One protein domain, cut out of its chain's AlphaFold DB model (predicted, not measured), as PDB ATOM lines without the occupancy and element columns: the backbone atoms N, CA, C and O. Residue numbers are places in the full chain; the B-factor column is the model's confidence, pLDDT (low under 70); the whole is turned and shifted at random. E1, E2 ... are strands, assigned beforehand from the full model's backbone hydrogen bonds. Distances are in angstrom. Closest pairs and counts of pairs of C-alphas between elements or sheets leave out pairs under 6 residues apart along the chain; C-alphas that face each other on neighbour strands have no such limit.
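AT A GLANCE: This is residues 12 to 58 and 84 to 123 of the 134 residues of an uncharacterized protein of marine sediment metagenome (UniProt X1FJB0). With little regular structure, the model is a long, sharply bent hairpin, E2 and E3, with the short strand E1 alongside E2, and a long winding stretch, residues 28 to 58. The 87 printed residues hold three named strands, E1, E2, E3 along the chain, and no named helix; the sheet order is E1, E2, E3, antiparallel. The class is all strand, with 30 residues in named elements. It is compact, radius of gyration of the C-alphas 12.9 A, and flat, spanning 37 by 28 by 15 A.

HOW THE PARTS SIT: E2, residues 88 to 99, and E3, residues 106 to 118, form an antiparallel hairpin; N 93 and O 111 are 2.9 A apart. E2 bends by 77 degrees at residue 91, E3 by 91 degrees at residue 115. E1, residues 23 to 27, is antiparallel to E2; N 25 and O 94 are 2.9 A apart.

IN THESE COORDINATES: E2 spans 29.0 A, E3 26.4 A and E1 13.0 A. C-alpha 23 is at (173.963, 153.327, 126.589), C-alpha 118 at (180.032, 137.088, 135.317).

THE WHOLE: Residues 59 to 83 are not printed; C-alphas 58 and 84 are 14.6 A apart. No printed residue is under 70 in pLDDT.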
ATOM      1  N   ARG A  12     171.400 160.250 122.555       94.44
ATOM      2  CA  ARG A  12     171.643 158.903 122.008       94.44
ATOM      3  C   ARG A  12     171.993 157.857 123.072       94.44
ATOM      4  O   ARG A  12     172.596 158.180 124.090       94.44
ATOM      5  N   VAL A  13     171.651 156.596 122.811       97.12
ATOM      6  CA  VAL A  13     171.944 155.434 123.687       97.12
ATOM      7  C   VAL A  13     172.668 154.297 122.947       97.12
ATOM      8  O   VAL A  13     172.920 153.239 123.510       97.12
ATOM      9  N   ASP A  14     173.045 154.512 121.687       96.81
ATOM     10  CA  ASP A  14     173.766 153.598 120.788       96.81
ATOM     11  C   ASP A  14     175.284 153.612 121.067       96.81
ATOM     12  O   ASP A  14     176.111 153.990 120.229       96.81
ATOM     13  N   ALA A  15     175.672 153.279 122.297       98.00
ATOM     14  CA  ALA A  15     177.080 153.249 122.672       98.00
ATOM     15  C   ALA A  15     177.872 152.253 121.824       98.00
ATOM     16  O   ALA A  15     177.483 151.096 121.669       98.00
ATOM     17  N   VAL A  16     178.999 152.712 121.274       98.19
ATOM     18  CA  VAL A  16     179.940 151.847 120.553       98.19
ATOM     19  C   VAL A  16     180.667 150.915 121.527       98.19
ATOM     20  O   VAL A  16     180.677 151.143 122.741       98.19
ATOM     21  N   ALA A  17     181.286 149.856 121.000       98.38
ATOM     22  CA  ALA A  17     182.110 148.962 121.808       98.38
ATOM     23  C   ALA A  17     183.220 149.741 122.535       98.38
ATOM     24  O   ALA A  17     183.787 150.688 121.988       98.38
ATOM     25  N   GLY A  18     183.502 149.353 123.775       98.12
ATOM     26  CA  GLY A  18     184.495 150.000 124.630       98.12
ATOM     27  C   GLY A  18     184.031 151.281 125.332       98.12
ATOM     28  O   GLY A  18     184.805 151.845 126.096       98.12
ATOM     29  N   ASN A  19     182.810 151.772 125.080       98.06
ATOM     30  CA  ASN A  19     182.313 153.000 125.704       98.06
ATOM     31  C   ASN A  19     181.415 152.708 126.915       98.06
ATOM     32  O   ASN A  19     180.288 152.244 126.755       98.06
ATOM     33  N   ASP A  20     181.890 153.021 128.110       97.56
ATOM     34  CA  ASP A  20     181.195 152.845 129.391       97.56
ATOM     35  C   ASP A  20     180.495 154.117 129.905       97.56
ATOM     36  O   ASP A  20     179.899 154.098 130.979       97.56
ATOM     37  N   ALA A  21     180.512 155.216 129.141       96.44
ATOM     38  CA  ALA A  21     179.926 156.489 129.559       96.44
ATOM     39  C   ALA A  21     178.417 156.604 129.270       96.44
ATOM     40  O   ALA A  21     177.732 157.388 129.919       96.44
ATOM     41  N   TYR A  22     177.894 155.865 128.285       97.75
ATOM     42  CA  TYR A  22     176.478 155.913 127.902       97.75
ATOM     43  C   TYR A  22     175.962 154.578 127.342       97.75
ATOM     44  O   TYR A  22     176.710 153.609 127.201       97.75
ATOM     45  N   GLY A  23     174.671 154.535 127.000       98.12
ATOM     46  CA  GLY A  23     173.963 153.327 126.589       98.12
ATOM     47  C   GLY A  23     173.563 152.487 127.796       98.12
ATOM     48  O   GLY A  23     173.305 153.033 128.865       98.12
ATOM     49  N   ILE A  24     173.514 151.164 127.629       98.62
ATOM     50  CA  ILE A  24     173.385 150.258 128.777       98.62
ATOM     51  C   ILE A  24     174.739 150.189 129.485       98.62
ATOM     52  O   ILE A  24     175.759 149.915 128.844       98.62
ATOM     53  N   VAL A  25     174.738 150.421 130.791       98.50
ATOM     54  CA  VAL A  25     175.915 150.376 131.666       98.50
ATOM     55  C   VAL A  25     175.643 149.457 132.852       98.50
ATOM     56  O   VAL A  25     174.486 149.263 133.227       98.50
ATOM     57  N   VAL A  26     176.699 148.880 133.428       98.56
ATOM     58  CA  VAL A  26     176.607 147.997 134.598       98.56
ATOM     59  C   VAL A  26     177.500 148.493 135.727       98.56
ATOM     60  O   VAL A  26     178.537 149.119 135.494       98.56
ATOM     61  N   GLY A  27     177.096 148.216 136.962       98.19
ATOM     62  CA  GLY A  27     177.760 148.693 138.167       98.19
ATOM     63  C   GLY A  27     177.856 147.647 139.270       98.19
ATOM     64  O   GLY A  27     177.171 146.621 139.261       98.19
ATOM     65  N   THR A  28     178.729 147.923 140.238       97.44
ATOM     66  CA  THR A  28     178.915 147.100 141.443       97.44
ATOM     67  C   THR A  28     178.018 147.524 142.603       97.44
ATOM     68  O   THR A  28     177.964 146.795 143.590       97.44
ATOM     69  N   ASN A  29     177.346 148.681 142.513       95.31
ATOM     70  CA  ASN A  29     176.583 149.300 143.606       95.31
ATOM     71  C   ASN A  29     177.347 149.270 144.946       95.31
ATOM     72  O   ASN A  29     176.872 148.720 145.944       95.31
ATOM     73  N   ALA A  30     178.585 149.772 144.959       89.38
ATOM     74  CA  ALA A  30     179.457 149.672 146.127       89.38
ATOM     75  C   ALA A  30     178.927 150.466 147.333       89.38
ATOM     76  O   ALA A  30     179.199 150.089 148.474       89.38
ATOM     77  N   GLY A  31     178.148 151.527 147.091       86.69
ATOM     78  CA  GLY A  31     177.435 152.276 148.124       86.69
ATOM     79  C   GLY A  31     176.231 151.537 148.715       86.69
ATOM     80  O   GLY A  31     175.678 152.006 149.709       86.69
ATOM     81  N   ALA A  32     175.837 150.393 148.137       86.69
ATOM     82  CA  ALA A  32     174.634 149.640 148.489       86.69
ATOM     83  C   ALA A  32     173.380 150.535 148.532       86.69
ATOM     84  O   ALA A  32     172.537 150.420 149.426       86.69
ATOM     85  N   THR A  33     173.282 151.463 147.580       89.25
ATOM     86  CA  THR A  33     172.185 152.422 147.511       89.25
ATOM     87  C   THR A  33     170.964 151.759 146.884       89.25
ATOM     88  O   THR A  33     171.068 151.072 145.865       89.25
ATOM     89  N   ALA A  34     169.799 151.955 147.504       91.56
ATOM     90  CA  ALA A  34     168.520 151.607 146.893       91.56
ATOM     91  C   ALA A  34     168.234 152.535 145.702       91.56
ATOM     92  O   ALA A  34     168.841 153.603 145.583       91.56
ATOM     93  N   GLU A  35     167.315 152.125 144.832       90.88
ATOM     94  CA  GLU A  35     166.786 153.001 143.788       90.88
ATOM     95  C   GLU A  35     166.041 154.188 144.397       90.88
ATOM     96  O   GLU A  35     165.251 154.034 145.330       90.88
ATOM     97  N   ASP A  36     166.278 155.366 143.829       91.69
ATOM     98  CA  ASP A  36     165.596 156.603 144.174       91.69
ATOM     99  C   ASP A  36     165.361 157.447 142.910       91.69
ATOM    100  O   ASP A  36     166.184 157.466 141.991       91.69
ATOM    101  N   ASN A  37     164.243 158.177 142.863       88.25
ATOM    102  CA  ASN A  37     163.891 159.045 141.733       88.25
ATOM    103  C   ASN A  37     164.848 160.241 141.567       88.25
ATOM    104  O   ASN A  37     164.851 160.885 140.518       88.25
ATOM    105  N   GLU A  38     165.649 160.549 142.585       92.12
ATOM    106  CA  GLU A  38     166.712 161.553 142.561       92.12
ATOM    107  C   GLU A  38     168.078 160.953 142.177       92.12
ATOM    108  O   GLU A  38     169.104 161.632 142.236       92.12
ATOM    109  N   ASN A  39     168.143 159.682 141.763       90.00
ATOM    110  CA  ASN A  39     169.363 159.139 141.175       90.00
ATOM    111  C   ASN A  39     169.571 159.698 139.761       90.00
ATOM    112  O   ASN A  39     168.800 159.441 138.841       90.00
ATOM    113  N   PHE A  40     170.674 160.425 139.576       92.62
ATOM    114  CA  PHE A  40     171.071 160.993 138.280       92.62
ATOM    115  C   PHE A  40     172.278 160.282 137.646       92.62
ATOM    116  O   PHE A  40     172.711 160.664 136.560       92.62
ATOM    117  N   ALA A  41     172.829 159.266 138.318       93.19
ATOM    118  CA  ALA A  41     173.944 158.443 137.855       93.19
ATOM    119  C   ALA A  41     173.865 157.020 138.443       93.19
ATOM    120  O   ALA A  41     173.144 156.793 139.415       93.19
ATOM    121  N   ILE A  42     174.629 156.096 137.855       94.81
ATOM    122  CA  ILE A  42     174.934 154.789 138.459       94.81
ATOM    123  C   ILE A  42     175.775 155.008 139.722       94.81
ATOM    124  O   ILE A  42     176.628 155.896 139.724       94.81
ATOM    125  N   ASP A  43     175.577 154.201 140.766       95.50
ATOM    126  CA  ASP A  43     176.325 154.343 142.028       95.50
ATOM    127  C   ASP A  43     177.831 154.130 141.824       95.50
ATOM    128  O   ASP A  43     178.647 155.003 142.118       95.50
ATOM    129  N   THR A  44     178.200 152.973 141.268       96.12
ATOM    130  CA  THR A  44     179.594 152.619 140.983       96.12
ATOM    131  C   THR A  44     179.696 151.860 139.661       96.12
ATOM    132  O   THR A  44     179.493 150.646 139.624       96.12
ATOM    133  N   THR A  45     180.009 152.556 138.565       97.38
ATOM    134  CA  THR A  45     180.146 151.951 137.227       97.38
ATOM    135  C   THR A  45     181.326 150.978 137.153       97.38
ATOM    136  O   THR A  45     182.431 151.281 137.606       97.38
ATOM    137  N   ILE A  46     181.115 149.821 136.523       98.44
ATOM    138  CA  ILE A  46     182.184 148.902 136.114       98.44
ATOM    139  C   ILE A  46     182.759 149.419 134.797       98.44
ATOM    140  O   ILE A  46     182.045 149.460 133.799       98.44
ATOM    141  N   ALA A  47     184.035 149.800 134.783       98.44
ATOM    142  CA  ALA A  47     184.670 150.349 133.588       98.44
ATOM    143  C   ALA A  47     184.777 149.318 132.450       98.44
ATOM    144  O   ALA A  47     184.887 148.109 132.697       98.44
ATOM    145  N   SER A  48     184.810 149.807 131.209       98.31
ATOM    146  CA  SER A  48     185.057 148.945 130.056       98.31
ATOM    147  C   SER A  48     186.532 148.534 129.963       98.31
ATOM    148  O   SER A  48     187.425 149.375 130.072       98.31
ATOM    149  N   GLY A  49     186.798 147.260 129.677       97.75
ATOM    150  CA  GLY A  49     188.137 146.737 129.393       97.75
ATOM    151  C   GLY A  49     188.347 145.293 129.856       97.75
ATOM    152  O   GLY A  49     187.456 144.666 130.424       97.75
ATOM    153  N   GLY A  50     189.565 144.786 129.647       95.44
ATOM    154  CA  GLY A  50     189.987 143.441 130.065       95.44
ATOM    155  C   GLY A  50     190.818 143.404 131.355       95.44
ATOM    156  O   GLY A  50     191.345 142.355 131.725       95.44
ATOM    157  N   GLY A  51     191.009 144.544 132.023       96.38
ATOM    158  CA  GLY A  51     191.722 144.627 133.295       96.38
ATOM    159  C   GLY A  51     190.927 144.034 134.462       96.38
ATOM    160  O   GLY A  51     189.743 143.721 134.354       96.38
ATOM    161  N   GLY A  52     191.580 143.885 135.617       95.69
ATOM    162  CA  GLY A  52     190.904 143.432 136.835       95.69
ATOM    163  C   GLY A  52     189.736 144.352 137.202       95.69
ATOM    164  O   GLY A  52     189.914 145.565 137.281       95.69
ATOM    165  N   GLY A  53     188.552 143.771 137.419       96.31
ATOM    166  CA  GLY A  53     187.338 144.526 137.739       96.31
ATOM    167  C   GLY A  53     186.711 145.268 136.553       96.31
ATOM    168  O   GLY A  53     185.886 146.145 136.781       96.31
ATOM    169  N   GLN A  54     187.097 144.942 135.315       98.44
ATOM    170  CA  GLN A  54     186.543 145.522 134.090       98.44
ATOM    171  C   GLN A  54     185.804 144.469 133.258       98.44
ATOM    172  O   GLN A  54     186.176 143.297 133.246       98.44
ATOM    173  N   LEU A  55     184.763 144.898 132.547       98.69
ATOM    174  CA  LEU A  55     184.064 144.074 131.560       98.69
ATOM    175  C   LEU A  55     184.299 144.666 130.172       98.69
ATOM    176  O   LEU A  55     184.278 145.876 130.015       98.69
ATOM    177  N   ASP A  56     184.465 143.857 129.135       98.44
ATOM    178  CA  ASP A  56     184.558 144.353 127.762       98.44
ATOM    179  C   ASP A  56     183.158 144.655 127.222       98.44
ATOM    180  O   ASP A  56     182.402 143.757 126.823       98.44
ATOM    181  N   TYR A  57     182.810 145.942 127.202       98.69
ATOM    182  CA  TYR A  57     181.514 146.424 126.743       98.69
ATOM    183  C   TYR A  57     181.425 146.307 125.219       98.69
ATOM    184  O   TYR A  57     182.181 146.950 124.488       98.69
ATOM    185  N   GLN A  58     180.460 145.542 124.716       98.75
ATOM    186  CA  GLN A  58     180.173 145.480 123.281       98.75
ATOM    187  C   GLN A  58     179.327 146.681 122.837       98.75
ATOM    188  O   GLN A  58     178.898 147.495 123.658       98.75
ATOM    189  N   SER A  84     188.391 139.701 132.117       91.12
ATOM    190  CA  SER A  84     189.214 139.949 133.295       91.12
ATOM    191  C   SER A  84     189.716 138.634 133.900       91.12
ATOM    192  O   SER A  84     189.114 137.571 133.752       91.12
ATOM    193  N   GLY A  85     190.831 138.697 134.627       90.88
ATOM    194  CA  GLY A  85     191.421 137.531 135.297       90.88
ATOM    195  C   GLY A  85     190.634 136.995 136.504       90.88
ATOM    196  O   GLY A  85     191.190 136.207 137.266       90.88
ATOM    197  N   GLY A  86     189.387 137.428 136.728       95.69
ATOM    198  CA  GLY A  86     188.574 137.055 137.887       95.69
ATOM    199  C   GLY A  86     187.070 137.148 137.627       95.69
ATOM    200  O   GLY A  86     186.632 137.613 136.581       95.69
ATOM    201  N   ILE A  87     186.266 136.685 138.585       98.00
ATOM    202  CA  ILE A  87     184.804 136.846 138.543       98.00
ATOM    203  C   ILE A  87     184.459 138.309 138.838       98.00
ATOM    204  O   ILE A  87     185.038 138.905 139.747       98.00
ATOM    205  N   ILE A  88     183.498 138.861 138.099       98.25
ATOM    206  CA  ILE A  88     182.945 140.197 138.339       98.25
ATOM    207  C   ILE A  88     181.475 140.051 138.704       98.25
ATOM    208  O   ILE A  88     180.727 139.398 137.983       98.25
ATOM    209  N   THR A  89     181.062 140.669 139.806       98.38
ATOM    210  CA  THR A  89     179.660 140.685 140.232       98.38
ATOM    211  C   THR A  89     179.013 142.002 139.826       98.38
ATOM    212  O   THR A  89     179.445 143.067 140.267       98.38
ATOM    213  N   VAL A  90     177.971 141.918 139.005       98.50
ATOM    214  CA  VAL A  90     177.095 143.040 138.658       98.50
ATOM    215  C   VAL A  90     175.959 143.102 139.675       98.50
ATOM    216  O   VAL A  90     175.379 142.077 140.022       98.50
ATOM    217  N   ARG A  91     175.667 144.306 140.170       98.50
ATOM    218  CA  ARG A  91     174.595 144.579 141.151       98.50
ATOM    219  C   ARG A  91     173.698 145.740 140.751       98.50
ATOM    220  O   ARG A  91     172.752 146.079 141.453       98.50
ATOM    221  N   GLU A  92     174.024 146.384 139.642       97.69
ATOM    222  CA  GLU A  92     173.265 147.507 139.133       97.69
ATOM    223  C   GLU A  92     173.394 147.586 137.622       97.69
ATOM    224  O   GLU A  92     174.448 147.282 137.055       97.69
ATOM    225  N   ILE A  93     172.315 148.009 136.981       98.12
ATOM    226  CA  ILE A  93     172.227 148.217 135.545       98.12
ATOM    227  C   ILE A  93     171.512 149.548 135.314       98.12
ATOM    228  O   ILE A  93     170.627 149.932 136.073       98.12
ATOM    229  N   GLY A  94     171.865 150.274 134.260       97.19
ATOM    230  CA  GLY A  94     171.067 151.424 133.849       97.19
ATOM    231  C   GLY A  94     171.191 151.749 132.378       97.19
ATOM    232  O   GLY A  94     172.043 151.206 131.671       97.19
ATOM    233  N   ILE A  95     170.334 152.662 131.924       98.00
ATOM    234  CA  ILE A  95     170.461 153.298 130.611       98.00
ATOM    235  C   ILE A  95     170.829 154.757 130.818       98.00
ATOM    236  O   ILE A  95     170.026 155.547 131.314       98.00
ATOM    237  N   ILE A  96     172.028 155.123 130.376       97.88
ATOM    238  CA  ILE A  96     172.481 156.508 130.325       97.88
ATOM    239  C   ILE A  96     172.315 157.024 128.895       97.88
ATOM    240  O   ILE A  96     172.859 156.473 127.935       97.88
ATOM    241  N   CYS A  97     171.568 158.108 128.746       97.06
ATOM    242  CA  CYS A  97     171.411 158.834 127.500       97.06
ATOM    243  C   CYS A  97     172.498 159.894 127.365       97.06
ATOM    244  O   CYS A  97     172.584 160.821 128.173       97.06
ATOM    245  N   ARG A  98     173.304 159.768 126.313       95.94
ATOM    246  CA  ARG A  98     174.340 160.733 125.961       95.94
ATOM    247  C   ARG A  98     173.698 162.008 125.448       95.94
ATOM    248  O   ARG A  98     173.016 161.943 124.424       95.94
ATOM    249  N   ASN A  99     173.986 163.150 126.059       93.50
ATOM    250  CA  ASN A  99     173.677 164.445 125.461       93.50
ATOM    251  C   ASN A  99     174.851 164.864 124.567       93.50
ATOM    252  O   ASN A  99     176.005 164.852 124.983       93.50
ATOM    253  N   THR A 100     174.590 165.207 123.307       89.00
ATOM    254  CA  THR A 100     175.662 165.631 122.380       89.00
ATOM    255  C   THR A 100     175.833 167.147 122.318       89.00
ATOM    256  O   THR A 100     176.707 167.647 121.610       89.00
ATOM    257  N   THR A 101     174.985 167.878 123.040       89.00
ATOM    258  CA  THR A 101     174.945 169.344 123.070       89.00
ATOM    259  C   THR A 101     175.263 169.946 124.435       89.00
ATOM    260  O   THR A 101     175.442 171.155 124.530       89.00
ATOM    261  N   ASP A 102     175.374 169.114 125.468       87.38
ATOM    262  CA  ASP A 102     175.784 169.462 126.826       87.38
ATOM    263  C   ASP A 102     176.872 168.464 127.271       87.38
ATOM    264  O   ASP A 102     177.130 167.450 126.631       87.38
ATOM    265  N   THR A 103     177.529 168.775 128.375       87.00
ATOM    266  CA  THR A 103     178.447 167.915 129.124       87.00
ATOM    267  C   THR A 103     177.745 166.908 130.034       87.00
ATOM    268  O   THR A 103     178.403 166.011 130.559       87.00
ATOM    269  N   LYS A 104     176.439 167.073 130.262       90.88
ATOM    270  CA  LYS A 104     175.660 166.214 131.154       90.88
ATOM    271  C   LYS A 104     174.976 165.102 130.379       90.88
ATOM    272  O   LYS A 104     174.134 165.372 129.530       90.88
ATOM    273  N   ASP A 105     175.289 163.871 130.751       94.69
ATOM    274  CA  ASP A 105     174.526 162.699 130.342       94.69
ATOM    275  C   ASP A 105     173.374 162.459 131.333       94.69
ATOM    276  O   ASP A 105     173.406 162.930 132.474       94.69
ATOM    277  N   HIS A 106     172.315 161.785 130.882       95.12
ATOM    278  CA  HIS A 106     171.073 161.637 131.642       95.12
ATOM    279  C   HIS A 106     170.783 160.170 131.937       95.12
ATOM    280  O   HIS A 106     170.617 159.378 131.011       95.12
ATOM    281  N   LEU A 107     170.664 159.812 133.214       96.44
ATOM    282  CA  LEU A 107     170.162 158.499 133.606       96.44
ATOM    283  C   LEU A 107     168.663 158.418 133.290       96.44
ATOM    284  O   LEU A 107     167.874 159.204 133.808       96.44
ATOM    285  N   LEU A 108     168.282 157.503 132.400       95.38
ATOM    286  CA  LEU A 108     166.881 157.275 132.032       95.38
ATOM    287  C   LEU A 108     166.214 156.253 132.946       95.38
ATOM    288  O   LEU A 108     165.019 156.345 133.210       95.38
ATOM    289  N   LEU A 109     166.987 155.262 133.382       93.69
ATOM    290  CA  LEU A 109     166.563 154.218 134.301       93.69
ATOM    291  C   LEU A 109     167.774 153.689 135.063       93.69
ATOM    292  O   LEU A 109     168.889 153.668 134.526       93.69
ATOM    293  N   ARG A 110     167.512 153.221 136.280       95.69
ATOM    294  CA  ARG A 110     168.441 152.538 137.173       95.69
ATOM    295  C   ARG A 110     167.726 151.316 137.725       95.69
ATOM    296  O   ARG A 110     166.573 151.445 138.116       95.69
ATOM    297  N   ASP A 111     168.402 150.181 137.723       95.81
ATOM    298  CA  ASP A 111     167.901 148.913 138.240       95.81
ATOM    299  C   ASP A 111     168.936 148.339 139.213       95.81
ATOM    300  O   ASP A 111     170.078 148.072 138.818       95.81
ATOM    301  N   VAL A 112     168.573 148.197 140.486       96.44
ATOM    302  CA  VAL A 112     169.386 147.531 141.509       96.44
ATOM    303  C   VAL A 112     168.987 146.062 141.545       96.44
ATOM    304  O   VAL A 112     167.942 145.677 142.070       96.44
ATOM    305  N   VAL A 113     169.867 145.225 141.007       95.94
ATOM    306  CA  VAL A 113     169.615 143.800 140.791       95.94
ATOM    307  C   VAL A 113     170.281 142.939 141.862       95.94
ATOM    308  O   VAL A 113     171.196 143.368 142.568       95.94
ATOM    309  N   ALA A 114     169.832 141.689 141.980       95.25
ATOM    310  CA  ALA A 114     170.557 140.689 142.759       95.25
ATOM    311  C   ALA A 114     171.950 140.418 142.155       95.25
ATOM    312  O   ALA A 114     172.171 140.654 140.969       95.25
ATOM    313  N   ASP A 115     172.869 139.896 142.973       97.06
ATOM    314  CA  ASP A 115     174.239 139.572 142.562       97.06
ATOM    315  C   ASP A 115     174.268 138.666 141.322       97.06
ATOM    316  O   ASP A 115     173.945 137.480 141.397       97.06
ATOM    317  N   GLU A 116     174.739 139.218 140.204       97.88
ATOM    318  CA  GLU A 116     174.928 138.496 138.948       97.88
ATOM    319  C   GLU A 116     176.427 138.301 138.696       97.88
ATOM    320  O   GLU A 116     177.168 139.242 138.396       97.88
ATOM    321  N   ALA A 117     176.899 137.066 138.860       98.06
ATOM    322  CA  ALA A 117     178.310 136.729 138.720       98.06
ATOM    323  C   ALA A 117     178.669 136.434 137.258       98.06
ATOM    324  O   ALA A 117     178.319 135.391 136.706       98.06
ATOM    325  N   VAL A 118     179.470 137.303 136.651       98.38
ATOM    326  CA  VAL A 118     180.032 137.088 135.317       98.38
ATOM    327  C   VAL A 118     181.369 136.367 135.469       98.38
ATOM    328  O   VAL A 118     182.359 136.948 135.914       98.38
ATOM    329  N   GLY A 119     181.405 135.076 135.141       98.19
ATOM    330  CA  GLY A 119     182.629 134.267 135.180       98.19
ATOM    331  C   GLY A 119     183.631 134.623 134.076       98.19
ATOM    332  O   GLY A 119     183.264 135.227 133.073       98.19
ATOM    333  N   ILE A 120     184.894 134.223 134.244       98.00
ATOM    334  CA  ILE A 120     185.960 134.458 133.253       98.00
ATOM    335  C   ILE A 120     185.581 133.807 131.914       98.00
ATOM    336  O   ILE A 120     185.209 132.633 131.873       98.00
ATOM    337  N   GLY A 121     185.680 134.565 130.823       96.50
ATOM    338  CA  GLY A 121     185.307 134.146 129.471       96.50
ATOM    339  C   GLY A 121     183.797 134.060 129.225       96.50
ATOM    340  O   GLY A 121     183.386 133.700 128.121       96.50
ATOM    341  N   LEU A 122     182.961 134.377 130.220       98.38
ATOM    342  CA  LEU A 122     181.509 134.423 130.066       98.38
ATOM    343  C   LEU A 122     181.043 135.817 129.651       98.38
ATOM    344  O   LEU A 122     181.760 136.811 129.761       98.38
ATOM    345  N   THR A 123     179.814 135.875 129.148       98.44
ATOM    346  CA  THR A 123     179.173 137.112 128.707       98.44
ATOM    347  C   THR A 123     177.866 137.302 129.456       98.44
ATOM    348  O   THR A 123     176.995 136.435 129.399       98.44
TER     349      THR A 123